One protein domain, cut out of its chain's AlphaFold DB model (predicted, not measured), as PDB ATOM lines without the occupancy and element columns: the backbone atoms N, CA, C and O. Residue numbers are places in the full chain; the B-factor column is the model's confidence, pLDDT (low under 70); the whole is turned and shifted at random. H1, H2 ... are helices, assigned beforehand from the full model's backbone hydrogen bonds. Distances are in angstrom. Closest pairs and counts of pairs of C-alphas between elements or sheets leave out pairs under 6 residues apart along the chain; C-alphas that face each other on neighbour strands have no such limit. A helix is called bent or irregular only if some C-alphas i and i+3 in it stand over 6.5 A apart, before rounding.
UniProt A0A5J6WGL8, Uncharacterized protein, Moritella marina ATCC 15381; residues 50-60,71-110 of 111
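Overview. This is residues 50 to 60 and 71 to 110 of the 111 residues of an uncharacterized protein of Moritella marina ATCC 15381 (UniProt A0A5J6WGL8). Three short helices stand roughly side by side, their centres making a triangle and their directions broadly alike, but they are spaced a little apart rather than pressed together. The long link of residues 84 to 97, with no named element, swings out in a wide loop on the side of H2 and H3 away from H1 and folds back to begin H3. The printed part has 51 residues with three named helices, H1, H2 and H3 in that order along the chain, and no named strand; the class is all helix. The whole is compact, with a radius of gyration of the C-alphas of 9.9 A, and rounded, spanning 26 by 24 by 19 A.

Along the chain. Begin with the longest helix, H3, residues 98 to 108: find C-alpha 98 at (21.211, 36.684, 7.646) and go on to C-alpha 108 at (33.209, 41.751, -1.490), 15.9 A away. H2 is residues 74 to 83, and its first and last C-alphas are 14.4 A apart. H1 is residues 50 to 58; look for C-alpha 50 at (20.289, 49.130, -0.396), from which C-alpha 58 is 12.9 A away. In each of the three helices, compare the first C-alpha with the last and you will find that x rises and z falls.

Arrangement. Start from H3, which touches no helix. It is near H1, with 8 pairs of C-alphas within 10 A. It is also near H2, with 5 such pairs. H1 and H2 are near each other, with 7 such pairs, and they only just fail to come within 8 A, their closest C-alphas being 8.1 A apart. Look at the backbone O and N atoms next: in H1 and H2 every O i to N i+4 pair is within hydrogen-bond range, and in H3 6 of 7 are. No helix is bent or irregular.

Size, cuts and confidence. The two C-alphas farthest apart are those of Ala 50, in H1, and Ala 90, in the long link, at 27.4 A. That link, from H2 to H3, has 14 residues, whose C-alphas lie 8 to 14 A from the mean of all C-alphas. Between H1 and H2 look for the cut: residues 61 to 70 are not printed, and C-alphas 60 and 71 are 11.0 A apart across it. The mean pLDDT of the printed part is 94.5, and one residue, Thr 110, is under 70.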
ATOM      1  N   ALA A  50      19.172  48.314   0.078       95.56
ATOM      2  CA  ALA A  50      20.289  49.130  -0.396       95.56
ATOM      3  C   ALA A  50      21.572  48.304  -0.585       95.56
ATOM      4  O   ALA A  50      22.251  48.441  -1.599       95.56
ATOM      5  N   TRP A  51      21.872  47.399   0.349       95.38
ATOM      6  CA  TRP A  51      23.006  46.490   0.209       95.38
ATOM      7  C   TRP A  51      22.805  45.473  -0.923       95.38
ATOM      8  O   TRP A  51      23.749  45.201  -1.659       95.38
ATOM      9  N   TYR A  52      21.590  44.944  -1.124       96.44
ATOM     10  CA  TYR A  52      21.314  44.083  -2.281       96.44
ATOM     11  C   TYR A  52      21.583  44.813  -3.599       96.44
ATOM     12  O   TYR A  52      22.231  44.247  -4.474       96.44
ATOM     13  N   SER A  53      21.135  46.066  -3.726       95.62
ATOM     14  CA  SER A  53      21.401  46.896  -4.905       95.62
ATOM     15  C   SER A  53      22.894  47.158  -5.109       95.62
ATOM     16  O   SER A  53      23.374  47.086  -6.237       95.62
ATOM     17  N   GLU A  54      23.639  47.411  -4.031       95.38
ATOM     18  CA  GLU A  54      25.092  47.599  -4.091       95.38
ATOM     19  C   GLU A  54      25.795  46.341  -4.621       95.38
ATOM     20  O   GLU A  54      26.538  46.408  -5.599       95.38
ATOM     21  N   ILE A  55      25.501  45.172  -4.044       96.12
ATOM     22  CA  ILE A  55      26.053  43.893  -4.510       96.12
ATOM     23  C   ILE A  55      25.660  43.609  -5.964       96.12
ATOM     24  O   ILE A  55      26.494  43.157  -6.749       96.12
ATOM     25  N   ASP A  56      24.411  43.886  -6.341       96.12
ATOM     26  CA  ASP A  56      23.931  43.682  -7.706       96.12
ATOM     27  C   ASP A  56      24.657  44.574  -8.718       96.12
ATOM     28  O   ASP A  56      25.012  44.108  -9.798       96.12
ATOM     29  N   SER A  57      24.973  45.818  -8.344       94.50
ATOM     30  CA  SER A  57      25.726  46.740  -9.202       94.50
ATOM     31  C   SER A  57      27.135  46.229  -9.530       94.50
ATOM     32  O   SER A  57      27.650  46.465 -10.622       94.50
ATOM     33  N   GLN A  58      27.736  45.469  -8.610       94.50
ATOM     34  CA  GLN A  58      29.051  44.852  -8.783       94.50
ATOM     35  C   GLN A  58      28.963  43.509  -9.524       94.50
ATOM     36  O   GLN A  58      29.888  43.120 -10.238       94.50
ATOM     37  N   LEU A  59      27.853  42.784  -9.356       94.31
ATOM     38  CA  LEU A  59      27.640  41.426  -9.857       94.31
ATOM     39  C   LEU A  59      26.388  41.326 -10.737       94.31
ATOM     40  O   LEU A  59      25.616  40.386 -10.564       94.31
ATOM     41  N   ILE A  60      26.234  42.244 -11.701       93.81
ATOM     42  CA  ILE A  60      25.076  42.405 -12.611       93.81
ATOM     43  C   ILE A  60      24.316  41.087 -12.821       93.81
ATOM     44  O   ILE A  60      24.798  40.210 -13.548       93.81
ATOM     45  N   LEU A  71      15.666  41.443  -6.385       96.69
ATOM     46  CA  LEU A  71      16.749  41.729  -5.437       96.69
ATOM     47  C   LEU A  71      16.461  41.147  -4.046       96.69
ATOM     48  O   LEU A  71      15.405  41.368  -3.455       96.69
ATOM     49  N   GLY A  72      17.434  40.414  -3.504       95.75
ATOM     50  CA  GLY A  72      17.316  39.755  -2.201       95.75
ATOM     51  C   GLY A  72      16.508  38.452  -2.206       95.75
ATOM     52  O   GLY A  72      16.459  37.778  -1.174       95.75
ATOM     53  N   SER A  73      15.910  38.051  -3.331       97.62
ATOM     54  CA  SER A  73      15.242  36.751  -3.459       97.62
ATOM     55  C   SER A  73      16.236  35.586  -3.367       97.62
ATOM     56  O   SER A  73      17.441  35.730  -3.580       97.62
ATOM     57  N   GLN A  74      15.731  34.382  -3.092       97.38
ATOM     58  CA  GLN A  74      16.561  33.172  -3.079       97.38
ATOM     59  C   GLN A  74      17.185  32.877  -4.448       97.38
ATOM     60  O   GLN A  74      18.288  32.323  -4.510       97.38
ATOM     61  N   GLU A  75      16.494  33.238  -5.530       97.50
ATOM     62  CA  GLU A  75      16.990  33.125  -6.901       97.50
ATOM     63  C   GLU A  75      18.137  34.103  -7.139       97.50
ATOM     64  O   GLU A  75      19.207  33.681  -7.576       97.50
ATOM     65  N   TRP A  76      17.975  35.365  -6.733       98.00
ATOM     66  CA  TRP A  76      19.041  36.367  -6.792       98.00
ATOM     67  C   TRP A  76      20.273  35.918  -5.999       98.00
ATOM     68  O   TRP A  76      21.370  35.851  -6.551       98.00
ATOM     69  N   ARG A  77      20.095  35.466  -4.748       98.00
ATOM     70  CA  ARG A  77      21.196  34.931  -3.920       98.00
ATOM     71  C   ARG A  77      21.892  33.737  -4.574       98.00
ATOM     72  O   ARG A  77      23.112  33.624  -4.511       98.00
ATOM     73  N   SER A  78      21.137  32.875  -5.258       97.81
ATOM     74  CA  SER A  78      21.713  31.792  -6.061       97.81
ATOM     75  C   SER A  78      22.643  32.349  -7.134       97.81
ATOM     76  O   SER A  78      23.757  31.850  -7.304       97.81
ATOM     77  N   VAL A  79      22.197  33.347  -7.904       97.62
ATOM     78  CA  VAL A  79      22.984  33.961  -8.988       97.62
ATOM     79  C   VAL A  79      24.264  34.593  -8.445       97.62
ATOM     80  O   VAL A  79      25.320  34.382  -9.040       97.62
ATOM     81  N   ILE A  80      24.196  35.263  -7.290       97.88
ATOM     82  CA  ILE A  80      25.379  35.787  -6.595       97.88
ATOM     83  C   ILE A  80      26.384  34.666  -6.296       97.88
ATOM     84  O   ILE A  80      27.546  34.774  -6.683       97.88
ATOM     85  N   GLU A  81      25.947  33.551  -5.701       97.88
ATOM     86  CA  GLU A  81      26.831  32.405  -5.429       97.88
ATOM     87  C   GLU A  81      27.480  31.834  -6.697       97.88
ATOM     88  O   GLU A  81      28.647  31.446  -6.680       97.88
ATOM     89  N   PHE A  82      26.745  31.790  -7.811       97.19
ATOM     90  CA  PHE A  82      27.285  31.316  -9.087       97.19
ATOM     91  C   PHE A  82      28.330  32.256  -9.665       97.19
ATOM     92  O   PHE A  82      29.394  31.794 -10.065       97.19
ATOM     93  N   LYS A  83      28.066  33.566  -9.670       96.00
ATOM     94  CA  LYS A  83      29.024  34.565 -10.161       96.00
ATOM     95  C   LYS A  83      30.291  34.620  -9.313       96.00
ATOM     96  O   LYS A  83      31.363  34.898  -9.841       96.00
ATOM     97  N   LEU A  84      30.174  34.334  -8.019       95.88
ATOM     98  CA  LEU A  84      31.310  34.223  -7.106       95.88
ATOM     99  C   LEU A  84      32.000  32.847  -7.147       95.88
ATOM    100  O   LEU A  84      33.051  32.699  -6.533       95.88
ATOM    101  N   GLY A  85      31.450  31.858  -7.860       96.75
ATOM    102  CA  GLY A  85      32.036  30.517  -7.980       96.75
ATOM    103  C   GLY A  85      31.933  29.654  -6.717       96.75
ATOM    104  O   GLY A  85      32.685  28.698  -6.577       96.75
ATOM    105  N   ILE A  86      31.014  29.979  -5.805       97.12
ATOM    106  CA  ILE A  86      30.864  29.333  -4.486       97.12
ATOM    107  C   ILE A  86      29.595  28.473  -4.377       97.12
ATOM    108  O   ILE A  86      29.297  27.910  -3.326       97.12
ATOM    109  N   ARG A  87      28.795  28.382  -5.446       95.75
ATOM    110  CA  ARG A  87      27.529  27.640  -5.417       95.75
ATOM    111  C   ARG A  87      27.783  26.149  -5.160       95.75
ATOM    112  O   ARG A  87      28.475  25.494  -5.932       95.75
ATOM    113  N   GLY A  88      27.147  25.613  -4.119       94.25
ATOM    114  CA  GLY A  88      27.273  24.206  -3.721       94.25
ATOM    115  C   GLY A  88      28.426  23.915  -2.756       94.25
ATOM    116  O   GLY A  88      28.557  22.771  -2.325       94.25
ATOM    117  N   ASP A  89      29.225  24.917  -2.382       96.62
ATOM    118  CA  ASP A  89      30.215  24.775  -1.313       96.62
ATOM    119  C   ASP A  89      29.506  24.663   0.048       96.62
ATOM    120  O   ASP A  89      28.683  25.502   0.419       96.62
ATOM    121  N   ALA A  90      29.836  23.612   0.801       95.38
ATOM    122  CA  ALA A  90      29.262  23.328   2.115       95.38
ATOM    123  C   ALA A  90      29.603  24.391   3.177       95.38
ATOM    124  O   ALA A  90      28.928  24.461   4.203       95.38
ATOM    125  N   ASN A  91      30.630  25.213   2.941       95.88
ATOM    126  CA  ASN A  91      31.025  26.301   3.834       95.88
ATOM    127  C   ASN A  91      30.209  27.583   3.616       95.88
ATOM    128  O   ASN A  91      30.312  28.518   4.414       95.88
ATOM    129  N   VAL A  92      29.401  27.650   2.554       96.88
ATOM    130  CA  VAL A  92      28.535  28.802   2.289       96.88
ATOM    131  C   VAL A  92      27.305  28.725   3.199       96.88
ATOM    132  O   VAL A  92      26.603  27.710   3.195       96.88
ATOM    133  N   PRO A  93      26.997  29.781   3.979       97.19
ATOM    134  CA  PRO A  93      25.794  29.805   4.802       97.19
ATOM    135  C   PRO A  93      24.521  29.626   3.973       97.19
ATOM    136  O   PRO A  93      24.459  29.983   2.799       97.19
ATOM    137  N   ALA A  94      23.450  29.134   4.594       96.75
ATOM    138  CA  ALA A  94      22.189  28.950   3.890       96.75
ATOM    139  C   ALA A  94      21.638  30.286   3.353       96.75
ATOM    140  O   ALA A  94      21.530  31.258   4.101       96.75
ATOM    141  N   ARG A  95      21.197  30.315   2.086       95.81
ATOM    142  CA  ARG A  95      20.703  31.530   1.394       95.81
ATOM    143  C   ARG A  95      19.595  32.294   2.122       95.81
ATOM    144  O   ARG A  95      19.471  33.495   1.945       95.81
ATOM    145  N   HIS A  96      18.767  31.622   2.920       93.75
ATOM    146  CA  HIS A  96      17.687  32.280   3.669       93.75
ATOM    147  C   HIS A  96      18.155  32.923   4.987       93.75
ATOM    148  O   HIS A  96      17.359  33.578   5.654       93.75
ATOM    149  N   SER A  97      19.407  32.708   5.393       92.69
ATOM    150  CA  SER A  97      19.943  33.208   6.659       92.69
ATOM    151  C   SER A  97      20.543  34.605   6.511       92.69
ATOM    152  O   SER A  97      21.089  34.955   5.465       92.69
ATOM    153  N   THR A  98      20.514  35.389   7.589       89.81
ATOM    154  CA  THR A  98      21.211  36.684   7.646       89.81
ATOM    155  C   THR A  98      22.733  36.530   7.586       89.81
ATOM    156  O   THR A  98      23.415  37.380   7.019       89.81
ATOM    157  N   LEU A  99      23.255  35.392   8.063       94.19
ATOM    158  CA  LEU A  99      24.674  35.023   7.981       94.19
ATOM    159  C   LEU A  99      25.202  35.006   6.541       94.19
ATOM    160  O   LEU A  99      26.392  35.222   6.316       94.19
ATOM    161  N   TRP A 100      24.328  34.755   5.561       96.56
ATOM    162  CA  TRP A 100      24.693  34.794   4.151       96.56
ATOM    163  C   TRP A 100      25.120  36.201   3.716       96.56
ATOM    164  O   TRP A 100      26.143  36.338   3.051       96.56
ATOM    165  N   CYS A 101      24.416  37.260   4.133       95.62
ATOM    166  CA  CYS A 101      24.786  38.627   3.744       95.62
ATOM    167  C   CYS A 101      26.140  39.025   4.335       95.62
ATOM    168  O   CYS A 101      26.977  39.575   3.627       95.62
ATOM    169  N   ASP A 102      26.397  38.670   5.596       94.00
ATOM    170  CA  ASP A 102      27.691  38.918   6.243       94.00
ATOM    171  C   ASP A 102      28.829  38.151   5.555       94.00
ATOM    172  O   ASP A 102      29.959  38.634   5.443       94.00
ATOM    173  N   TYR A 103      28.550  36.932   5.093       95.19
ATOM    174  CA  TYR A 103      29.497  36.132   4.330       95.19
ATOM    175  C   TYR A 103      29.839  36.785   2.988       95.19
ATOM    176  O   TYR A 103      31.014  37.031   2.723       95.19
ATOM    177  N   ILE A 104      28.831  37.148   2.190       95.88
ATOM    178  CA  ILE A 104      29.037  37.834   0.907       95.88
ATOM    179  C   ILE A 104      29.729  39.184   1.101       95.88
ATOM    180  O   ILE A 104      30.660  39.490   0.362       95.88
ATOM    181  N   ASN A 105      29.343  39.954   2.120       94.25
ATOM    182  CA  ASN A 105      29.949  41.250   2.405       94.25
ATOM    183  C   ASN A 105      31.449  41.132   2.705       94.25
ATOM    184  O   ASN A 105      32.244  41.925   2.217       94.25
ATOM    185  N   ARG A 106      31.872  40.112   3.462       92.81
ATOM    186  CA  ARG A 106      33.305  39.864   3.702       92.81
ATOM    187  C   ARG A 106      34.056  39.486   2.426       92.81
ATOM    188  O   ARG A 106      35.212  39.876   2.260       92.81
ATOM    189  N   LEU A 107      33.417  38.739   1.525       91.94
ATOM    190  CA  LEU A 107      34.010  38.398   0.231       91.94
ATOM    191  C   LEU A 107      34.150  39.627  -0.673       91.94
ATOM    192  O   LEU A 107      35.169  39.757  -1.350       91.94
ATOM    193  N   SER A 108      33.167  40.533  -0.673       84.44
ATOM    194  CA  SER A 108      33.209  41.751  -1.490       84.44
ATOM    195  C   SER A 108      34.192  42.799  -0.956       84.44
ATOM    196  O   SER A 108      34.754  43.539  -1.752       84.44
ATOM    197  N   THR A 109      34.472  42.835   0.355       78.12
ATOM    198  CA  THR A 109      35.435  43.783   0.958       78.12
ATOM    199  C   THR A 109      36.904  43.358   0.868       78.12
ATOM    200  O   THR A 109      37.776  44.136   1.236       78.12
ATOM    201  N   THR A 110      37.197  42.123   0.456       64.12
ATOM    202  CA  THR A 110      38.566  41.560   0.466       64.12
ATOM    203  C   THR A 110      39.277  41.685  -0.896       64.12
ATOM    204  O   THR A 110      40.367  41.143  -1.070       64.12
TER     205      THR A 110